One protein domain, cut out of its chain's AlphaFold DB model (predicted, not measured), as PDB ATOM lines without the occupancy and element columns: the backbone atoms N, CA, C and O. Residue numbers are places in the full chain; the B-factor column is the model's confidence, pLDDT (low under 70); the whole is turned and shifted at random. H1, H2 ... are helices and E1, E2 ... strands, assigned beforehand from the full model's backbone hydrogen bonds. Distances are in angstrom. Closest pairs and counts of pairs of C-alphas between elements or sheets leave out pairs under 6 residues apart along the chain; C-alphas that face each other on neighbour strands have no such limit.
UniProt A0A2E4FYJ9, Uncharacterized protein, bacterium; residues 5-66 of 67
ATOM      1  N   GLU A   5      21.949 -29.152   6.609       92.94
ATOM      2  CA  GLU A   5      22.989 -30.171   6.745       92.94
ATOM      3  C   GLU A   5      23.157 -30.955   5.446       92.94
ATOM      4  O   GLU A   5      22.245 -31.685   5.047       92.94
ATOM      5  N   PHE A   6      24.334 -30.870   4.839       93.12
ATOM      6  CA  PHE A   6      24.756 -31.670   3.696       93.12
ATOM      7  C   PHE A   6      25.757 -32.734   4.132       93.12
ATOM      8  O   PHE A   6      26.501 -32.544   5.089       93.12
ATOM      9  N   TYR A   7      25.814 -33.853   3.413       93.25
ATOM     10  CA  TYR A   7      26.874 -34.838   3.599       93.25
ATOM     11  C   TYR A   7      27.963 -34.616   2.550       93.25
ATOM     12  O   TYR A   7      27.739 -34.854   1.363       93.25
ATOM     13  N   ASN A   8      29.141 -34.160   2.980       93.25
ATOM     14  CA  ASN A   8      30.293 -34.043   2.099       93.25
ATOM     15  C   ASN A   8      31.039 -35.380   2.062       93.25
ATOM     16  O   ASN A   8      31.692 -35.777   3.029       93.25
ATOM     17  N   VAL A   9      30.968 -36.061   0.919       90.56
ATOM     18  CA  VAL A   9      31.618 -37.362   0.700       90.56
ATOM     19  C   VAL A   9      33.146 -37.285   0.718       90.56
ATOM     20  O   VAL A   9      33.781 -38.237   1.169       90.56
ATOM     21  N   LYS A  10      33.747 -36.158   0.307       90.19
ATOM     22  CA  LYS A  10      35.207 -35.972   0.347       90.19
ATOM     23  C   LYS A  10      35.706 -35.845   1.782       90.19
ATOM     24  O   LYS A  10      36.701 -36.462   2.146       90.19
ATOM     25  N   LYS A  11      34.967 -35.105   2.615       90.50
ATOM     26  CA  LYS A  11      35.258 -34.967   4.053       90.50
ATOM     27  C   LYS A  11      34.744 -36.145   4.886       90.50
ATOM     28  O   LYS A  11      35.129 -36.273   6.046       90.50
ATOM     29  N   ARG A  12      33.865 -36.979   4.312       92.56
ATOM     30  CA  ARG A  12      33.116 -38.062   4.979       92.56
ATOM     31  C   ARG A  12      32.382 -37.582   6.235       92.56
ATOM     32  O   ARG A  12      32.330 -38.275   7.248       92.56
ATOM     33  N   LYS A  13      31.865 -36.353   6.189       93.88
ATOM     34  CA  LYS A  13      31.258 -35.663   7.333       93.88
ATOM     35  C   LYS A  13      30.054 -34.848   6.893       93.88
ATOM     36  O   LYS A  13      29.950 -34.434   5.737       93.88
ATOM     37  N   LYS A  14      29.154 -34.602   7.842       93.75
ATOM     38  CA  LYS A  14      28.075 -33.635   7.663       93.75
ATOM     39  C   LYS A  14      28.621 -32.221   7.837       93.75
ATOM     40  O   LYS A  14      29.376 -31.971   8.773       93.75
ATOM     41  N   VAL A  15      28.226 -31.324   6.948       93.38
ATOM     42  CA  VAL A  15      28.564 -29.901   6.978       93.38
ATOM     43  C   VAL A  15      27.281 -29.088   6.937       93.38
ATOM     44  O   VAL A  15      26.316 -29.471   6.272       93.38
ATOM     45  N   LYS A  16      27.250 -27.991   7.686       93.19
ATOM     46  CA  LYS A  16      26.124 -27.059   7.704       93.19
ATOM     47  C   LYS A  16      26.424 -25.932   6.734       93.19
ATOM     48  O   LYS A  16      27.459 -25.287   6.853       93.19
ATOM     49  N   ILE A  17      25.533 -25.729   5.772       91.25
ATOM     50  CA  ILE A  17      25.666 -24.680   4.764       91.25
ATOM     51  C   ILE A  17      24.472 -23.744   4.896       91.25
ATOM     52  O   ILE A  17      23.320 -24.177   4.836       91.25
ATOM     53  N   SER A  18      24.763 -22.460   5.077       90.81
ATOM     54  CA  SER A  18      23.781 -21.371   5.087       90.81
ATOM     55  C   SER A  18      23.585 -20.747   3.702       90.81
ATOM     56  O   SER A  18      22.490 -20.283   3.397       90.81
ATOM     57  N   ASN A  19      24.616 -20.772   2.852       90.12
ATOM     58  CA  ASN A  19      24.559 -20.295   1.473       90.12
ATOM     59  C   ASN A  19      24.255 -21.454   0.515       90.12
ATOM     60  O   ASN A  19      25.157 -22.142   0.039       90.12
ATOM     61  N   TYR A  20      22.972 -21.701   0.283       92.38
ATOM     62  CA  TYR A  20      22.509 -22.735  -0.632       92.38
ATOM     63  C   TYR A  20      21.398 -22.196  -1.532       92.38
ATOM     64  O   TYR A  20      20.655 -21.287  -1.162       92.38
ATOM     65  N   THR A  21      21.273 -22.788  -2.714       93.44
ATOM     66  CA  THR A  21      20.174 -22.570  -3.652       93.44
ATOM     67  C   THR A  21      19.206 -23.747  -3.595       93.44
ATOM     68  O   THR A  21      19.526 -24.832  -3.093       93.44
ATOM     69  N   LYS A  22      17.989 -23.546  -4.093       93.75
ATOM     70  CA  LYS A  22      16.982 -24.600  -4.231       93.75
ATOM     71  C   LYS A  22      16.716 -24.868  -5.712       93.75
ATOM     72  O   LYS A  22      16.651 -23.937  -6.503       93.75
ATOM     73  N   VAL A  23      16.594 -26.137  -6.093       93.94
ATOM     74  CA  VAL A  23      16.419 -26.566  -7.490       93.94
ATOM     75  C   VAL A  23      15.278 -27.570  -7.586       93.94
ATOM     76  O   VAL A  23      15.106 -28.414  -6.698       93.94
ATOM     77  N   LYS A  24      14.505 -27.482  -8.671       93.44
ATOM     78  CA  LYS A  24      13.405 -28.392  -8.999       93.44
ATOM     79  C   LYS A  24      13.712 -29.130 -10.300       93.44
ATOM     80  O   LYS A  24      13.801 -28.527 -11.361       93.44
ATOM     81  N   TYR A  25      13.830 -30.451 -10.221       91.12
ATOM     82  CA  TYR A  25      14.106 -31.321 -11.363       91.12
ATOM     83  C   TYR A  25      12.811 -31.958 -11.879       91.12
ATOM     84  O   TYR A  25      12.235 -32.798 -11.174       91.12
ATOM     85  N   PRO A  26      12.348 -31.619 -13.095       90.62
ATOM     86  CA  PRO A  26      11.271 -32.351 -13.742       90.62
ATOM     87  C   PRO A  26      11.798 -33.690 -14.265       90.62
ATOM     88  O   PRO A  26      12.743 -33.753 -15.048       90.62
ATOM     89  N   ARG A  27      11.165 -34.788 -13.860       87.94
ATOM     90  CA  ARG A  27      11.436 -36.132 -14.366       87.94
ATOM     91  C   ARG A  27      10.192 -36.648 -15.073       87.94
ATOM     92  O   ARG A  27       9.163 -36.871 -14.443       87.94
ATOM     93  N   LYS A  28      10.292 -36.854 -16.386       89.31
ATOM     94  CA  LYS A  28       9.245 -37.531 -17.158       89.31
ATOM     95  C   LYS A  28       9.303 -39.035 -16.881       89.31
ATOM     96  O   LYS A  28      10.384 -39.620 -16.837       89.31
ATOM     97  N   THR A  29       8.140 -39.629 -16.689       88.06
ATOM     98  CA  THR A  29       7.913 -41.064 -16.502       88.06
ATOM     99  C   THR A  29       6.722 -41.474 -17.359       88.06
ATOM    100  O   THR A  29       5.897 -40.627 -17.698       88.06
ATOM    101  N   ASP A  30       6.602 -42.762 -17.670       88.44
ATOM    102  CA  ASP A  30       5.548 -43.278 -18.559       88.44
ATOM    103  C   ASP A  30       4.126 -42.961 -18.052       88.44
ATOM    104  O   ASP A  30       3.202 -42.793 -18.839       88.44
ATOM    105  N   ASN A  31       3.977 -42.781 -16.733       82.19
ATOM    106  CA  ASN A  31       2.714 -42.461 -16.060       82.19
ATOM    107  C   ASN A  31       2.536 -40.965 -15.715       82.19
ATOM    108  O   ASN A  31       1.594 -40.617 -15.006       82.19
ATOM    109  N   GLY A  32       3.439 -40.076 -16.148       88.94
ATOM    110  CA  GLY A  32       3.338 -38.630 -15.903       88.94
ATOM    111  C   GLY A  32       4.650 -37.947 -15.506       88.94
ATOM    112  O   GLY A  32       5.740 -38.498 -15.663       88.94
ATOM    113  N   VAL A  33       4.557 -36.718 -14.990       89.12
ATOM    114  CA  VAL A  33       5.719 -35.913 -14.575       89.12
ATOM    115  C   VAL A  33       5.893 -35.988 -13.060       89.12
ATOM    116  O   VAL A  33       5.004 -35.609 -12.306       89.12
ATOM    117  N   GLN A  34       7.059 -36.447 -12.616       89.31
ATOM    118  CA  GLN A  34       7.478 -36.399 -11.220       89.31
ATOM    119  C   GLN A  34       8.453 -35.247 -11.009       89.31
ATOM    120  O   GLN A  34       9.378 -35.057 -11.795       89.31
ATOM    121  N   PHE A  35       8.299 -34.509  -9.915       90.38
ATOM    122  CA  PHE A  35       9.247 -33.467  -9.536       90.38
ATOM    123  C   PHE A  35      10.148 -33.960  -8.408       90.38
ATOM    124  O   PHE A  35       9.673 -34.504  -7.411       90.38
ATOM    125  N   ARG A  36      11.460 -33.777  -8.563       93.19
ATOM    126  CA  ARG A  36      12.432 -33.958  -7.479       93.19
ATOM    127  C   ARG A  36      12.921 -32.603  -7.007       93.19
ATOM    128  O   ARG A  36      13.405 -31.806  -7.804       93.19
ATOM    129  N   TYR A  37      12.839 -32.388  -5.706       94.00
ATOM    130  CA  TYR A  37      13.273 -31.163  -5.057       94.00
ATOM    131  C   TYR A  37      14.630 -31.387  -4.399       94.00
ATOM    132  O   TYR A  37      14.876 -32.434  -3.790       94.00
ATOM    133  N   ALA A  38      15.534 -30.423  -4.554       93.81
ATOM    134  CA  ALA A  38      16.850 -30.487  -3.943       93.81
ATOM    135  C   ALA A  38      17.354 -29.113  -3.506       93.81
ATOM    136  O   ALA A  38      17.004 -28.086  -4.085       93.81
ATOM    137  N   PHE A  39      18.233 -29.120  -2.512       94.38
ATOM    138  CA  PHE A  39      19.091 -27.997  -2.165       94.38
ATOM    139  C   PHE A  39      20.488 -28.230  -2.731       94.38
ATOM    140  O   PHE A  39      20.987 -29.361  -2.702       94.38
ATOM    141  N   ARG A  40      21.120 -27.171  -3.229       93.44
ATOM    142  CA  ARG A  40      22.501 -27.169  -3.709       93.44
ATOM    143  C   ARG A  40      23.322 -26.179  -2.905       93.44
ATOM    144  O   ARG A  40      22.940 -25.027  -2.773       93.44
ATOM    145  N   GLY A  41      24.444 -26.636  -2.376       93.06
ATOM    146  CA  GLY A  41      25.397 -25.801  -1.661       93.06
ATOM    147  C   GLY A  41      26.816 -26.125  -2.096       93.06
ATOM    148  O   GLY A  41      27.048 -27.093  -2.822       93.06
ATOM    149  N   GLU A  42      27.762 -25.337  -1.614       92.50
ATOM    150  CA  GLU A  42      29.182 -25.560  -1.841       92.50
ATOM    151  C   GLU A  42      29.918 -25.609  -0.502       92.50
ATOM    152  O   GLU A  42      29.654 -24.812   0.398       92.50
ATOM    153  N   ASP A  43      30.839 -26.560  -0.372       92.31
ATOM    154  CA  ASP A  43      31.755 -26.671   0.758       92.31
ATOM    155  C   ASP A  43      33.175 -26.874   0.224       92.31
ATOM    156  O   ASP A  43      33.482 -27.929  -0.337       92.31
ATOM    157  N   GLU A  44      34.027 -25.854   0.367       88.06
ATOM    158  CA  GLU A  44      35.437 -25.870  -0.063       88.06
ATOM    159  C   GLU A  44      35.625 -26.374  -1.512       88.06
ATOM    160  O   GLU A  44      36.362 -27.330  -1.769       88.06
ATOM    161  N   GLY A  45      34.902 -25.795  -2.478       87.62
ATOM    162  CA  GLY A  45      34.976 -26.207  -3.888       87.62
ATOM    163  C   GLY A  45      34.290 -27.541  -4.200       87.62
ATOM    164  O   GLY A  45      34.403 -28.067  -5.310       87.62
ATOM    165  N   THR A  46      33.596 -28.141  -3.232       91.38
ATOM    166  CA  THR A  46      32.807 -29.356  -3.441       91.38
ATOM    167  C   THR A  46      31.332 -29.010  -3.505       91.38
ATOM    168  O   THR A  46      30.724 -28.643  -2.503       91.38
ATOM    169  N   ASN A  47      30.751 -29.193  -4.688       92.06
ATOM    170  CA  ASN A  47      29.317 -29.057  -4.888       92.06
ATOM    171  C   ASN A  47      28.577 -30.178  -4.156       92.06
ATOM    172  O   ASN A  47      28.801 -31.365  -4.413       92.06
ATOM    173  N   LEU A  48      27.679 -29.795  -3.259       93.31
ATOM    174  CA  LEU A  48      26.842 -30.698  -2.486       93.31
ATOM    175  C   LEU A  48      25.393 -30.560  -2.936       93.31
ATOM    176  O   LEU A  48      24.889 -29.466  -3.174       93.31
ATOM    177  N   THR A  49      24.711 -31.692  -3.052       93.69
ATOM    178  CA  THR A  49      23.283 -31.742  -3.369       93.69
ATOM    179  C   THR A  49      22.579 -32.580  -2.318       93.69
ATOM    180  O   THR A  49      23.021 -33.684  -1.995       93.69
ATOM    181  N   LYS A  50      21.473 -32.062  -1.788       92.44
ATOM    182  CA  LYS A  50      20.610 -32.770  -0.844       92.44
ATOM    183  C   LYS A  50      19.193 -32.785  -1.381       92.44
ATOM    184  O   LYS A  50      18.581 -31.734  -1.520       92.44
ATOM    185  N   PHE A  51      18.669 -33.976  -1.637       93.44
ATOM    186  CA  PHE A  51      17.261 -34.136  -1.980       93.44
ATOM    187  C   PHE A  51      16.390 -33.921  -0.744       93.44
ATOM    188  O   PHE A  51      16.725 -34.377   0.353       93.44
ATOM    189  N   CYS A  52      15.289 -33.209  -0.931       92.50
ATOM    190  CA  CYS A  52      14.347 -32.853   0.120       92.50
ATOM    191  C   CYS A  52      12.908 -33.071  -0.352       92.50
ATOM    192  O   CYS A  52      12.647 -33.323  -1.533       92.50
ATOM    193  N   SER A  53      11.969 -33.024   0.591       92.94
ATOM    194  CA  SER A  53      10.551 -33.066   0.253       92.94
ATOM    195  C   SER A  53      10.099 -31.728  -0.341       92.94
ATOM    196  O   SER A  53      10.718 -30.688  -0.110       92.94
ATOM    197  N   GLU A  54       8.981 -31.734  -1.065       91.38
ATOM    198  CA  GLU A  54       8.363 -30.501  -1.574       91.38
ATOM    199  C   GLU A  54       8.040 -29.507  -0.452       91.38
ATOM    200  O   GLU A  54       8.192 -28.299  -0.626       91.38
ATOM    201  N   LYS A  55       7.635 -30.020   0.717       91.38
ATOM    202  CA  LYS A  55       7.311 -29.204   1.890       91.38
ATOM    203  C   LYS A  55       8.538 -28.452   2.395       91.38
ATOM    204  O   LYS A  55       8.468 -27.242   2.571       91.38
ATOM    205  N   ASP A  56       9.661 -29.149   2.561       90.69
ATOM    206  CA  ASP A  56      10.916 -28.533   3.012       90.69
ATOM    207  C   ASP A  56      11.442 -27.529   1.982       90.69
ATOM    208  O   ASP A  56      11.920 -26.451   2.330       90.69
ATOM    209  N   TRP A  57      11.332 -27.871   0.696       92.19
ATOM    210  CA  TRP A  57      11.742 -27.003  -0.403       92.19
ATOM    211  C   TRP A  57      10.915 -25.713  -0.460       92.19
ATOM    212  O   TRP A  57      11.475 -24.629  -0.623       92.19
ATOM    213  N   SER A  58       9.600 -25.823  -0.266       89.81
ATOM    214  CA  SER A  58       8.670 -24.687  -0.261       89.81
ATOM    215  C   SER A  58       8.809 -23.827   0.996       89.81
ATOM    216  O   SER A  58       8.672 -22.612   0.918       89.81
ATOM    217  N   ALA A  59       9.136 -24.436   2.139       90.69
ATOM    218  CA  ALA A  59       9.420 -23.723   3.384       90.69
ATOM    219  C   ALA A  59      10.757 -22.958   3.352       90.69
ATOM    220  O   ALA A  59      10.993 -22.080   4.181       90.69
ATOM    221  N   SER A  60      11.649 -23.285   2.411       87.38
ATOM    222  CA  SER A  60      12.940 -22.617   2.264       87.38
ATOM    223  C   SER A  60      12.827 -21.316   1.462       87.38
ATOM    224  O   SER A  60      12.433 -21.311   0.291       87.38
ATOM    225  N   ASN A  61      13.316 -20.227   2.057       87.75
ATOM    226  CA  ASN A  61      13.495 -18.923   1.400       87.75
ATOM    227  C   ASN A  61      14.793 -18.824   0.574       87.75
ATOM    228  O   ASN A  61      15.208 -17.728   0.205       87.75
ATOM    229  N   ALA A  62      15.465 -19.948   0.313       88.62
ATOM    230  CA  ALA A  62      16.649 -19.975  -0.537       88.62
ATOM    231  C   ALA A  62      16.318 -19.566  -1.985       88.62
ATOM    232  O   ALA A  62      15.227 -19.894  -2.469       88.62
ATOM    233  N   PRO A  63      17.250 -18.894  -2.687       90.88
ATOM    234  CA  PRO A  63      17.077 -18.540  -4.089       90.88
ATOM    235  C   PRO A  63      16.883 -19.793  -4.944       90.88
ATOM    236  O   PRO A  63      17.586 -20.796  -4.779       90.88
ATOM    237  N   GLU A  64      15.907 -19.735  -5.843       91.00
ATOM    238  CA  GLU A  64      15.641 -20.803  -6.797       91.00
ATOM    239  C   GLU A  64      16.622 -20.728  -7.967       91.00
ATOM    240  O   GLU A  64      16.985 -19.650  -8.436       91.00
ATOM    241  N   THR A  65      17.096 -21.882  -8.415       87.38
ATOM    242  CA  THR A  65      17.962 -22.025  -9.582       87.38
ATOM    243  C   THR A  65      17.370 -23.086 -10.495       87.38
ATOM    244  O   THR A  65      16.845 -24.099 -10.026       87.38
ATOM    245  N   GLU A  66      17.441 -22.846 -11.799       77.62
ATOM    246  CA  GLU A  66      16.969 -23.794 -12.803       77.62
ATOM    247  C   GLU A  66      17.885 -25.026 -12.872       77.62
ATOM    248  O   GLU A  66      19.090 -24.962 -12.606       77.62
TER     249      GLU A  66
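AT A GLANCE: This is residues 5 to 66 of the 67 residues of an uncharacterized protein of bacterium (UniProt A0A2E4FYJ9). A long, strongly twisted sheet of three strands, E3, E4 and E5, sticks out at residues 28 to 33; the small hairpin E1 and E2 packs on its E4 and E5 part, and the short helix H1 packs on E4. The printed part has 62 residues, with five named strands and then H1; the sheet, in order E3, E4, E5, is an antiparallel meander, each strand the neighbour of the one before. It is mostly strand and only just loose, close to compact, with a radius of gyration of the C-alphas of 12.9 A and spans of 39 by 24 by 18 A.

HOW THE PARTS SIT: E4, residues 32 to 43, forms hairpins with the edge strands E3, residues 20 to 29, and E5, residues 46 to 52; N 23 and O 38, and N 48 and O 41, are each 2.8 A apart. In the antiparallel hairpin of E1, residues 5 to 8, and E2, residues 13 to 17, N 6 and O 15 are 2.8 A apart. The closest C-alphas of E1 and E5, Phe 6 and Lys 50, are 6.2 A apart. H1, residues 54 to 59, is on the sheet at a height of 8.6 A; its closest C-alpha pair with E4 is Glu 54 and Tyr 37, 6.1 A. Every O i to N i+4 pair in H1 is within hydrogen-bond range.

IN THESE COORDINATES: E4 runs 35.0 A from C-alpha 32 at (3.338, -38.630, -15.903), and E3 28.3 A. H1 ends at C-alpha 59, (9.420, -23.723, 3.384).

THE WHOLE: The farthest C-alphas, Asn 31 and Glu 44, are 40.0 A apart. The printed part has no cut, the links between named elements are tight, and no printed residue is under 70 in pLDDT.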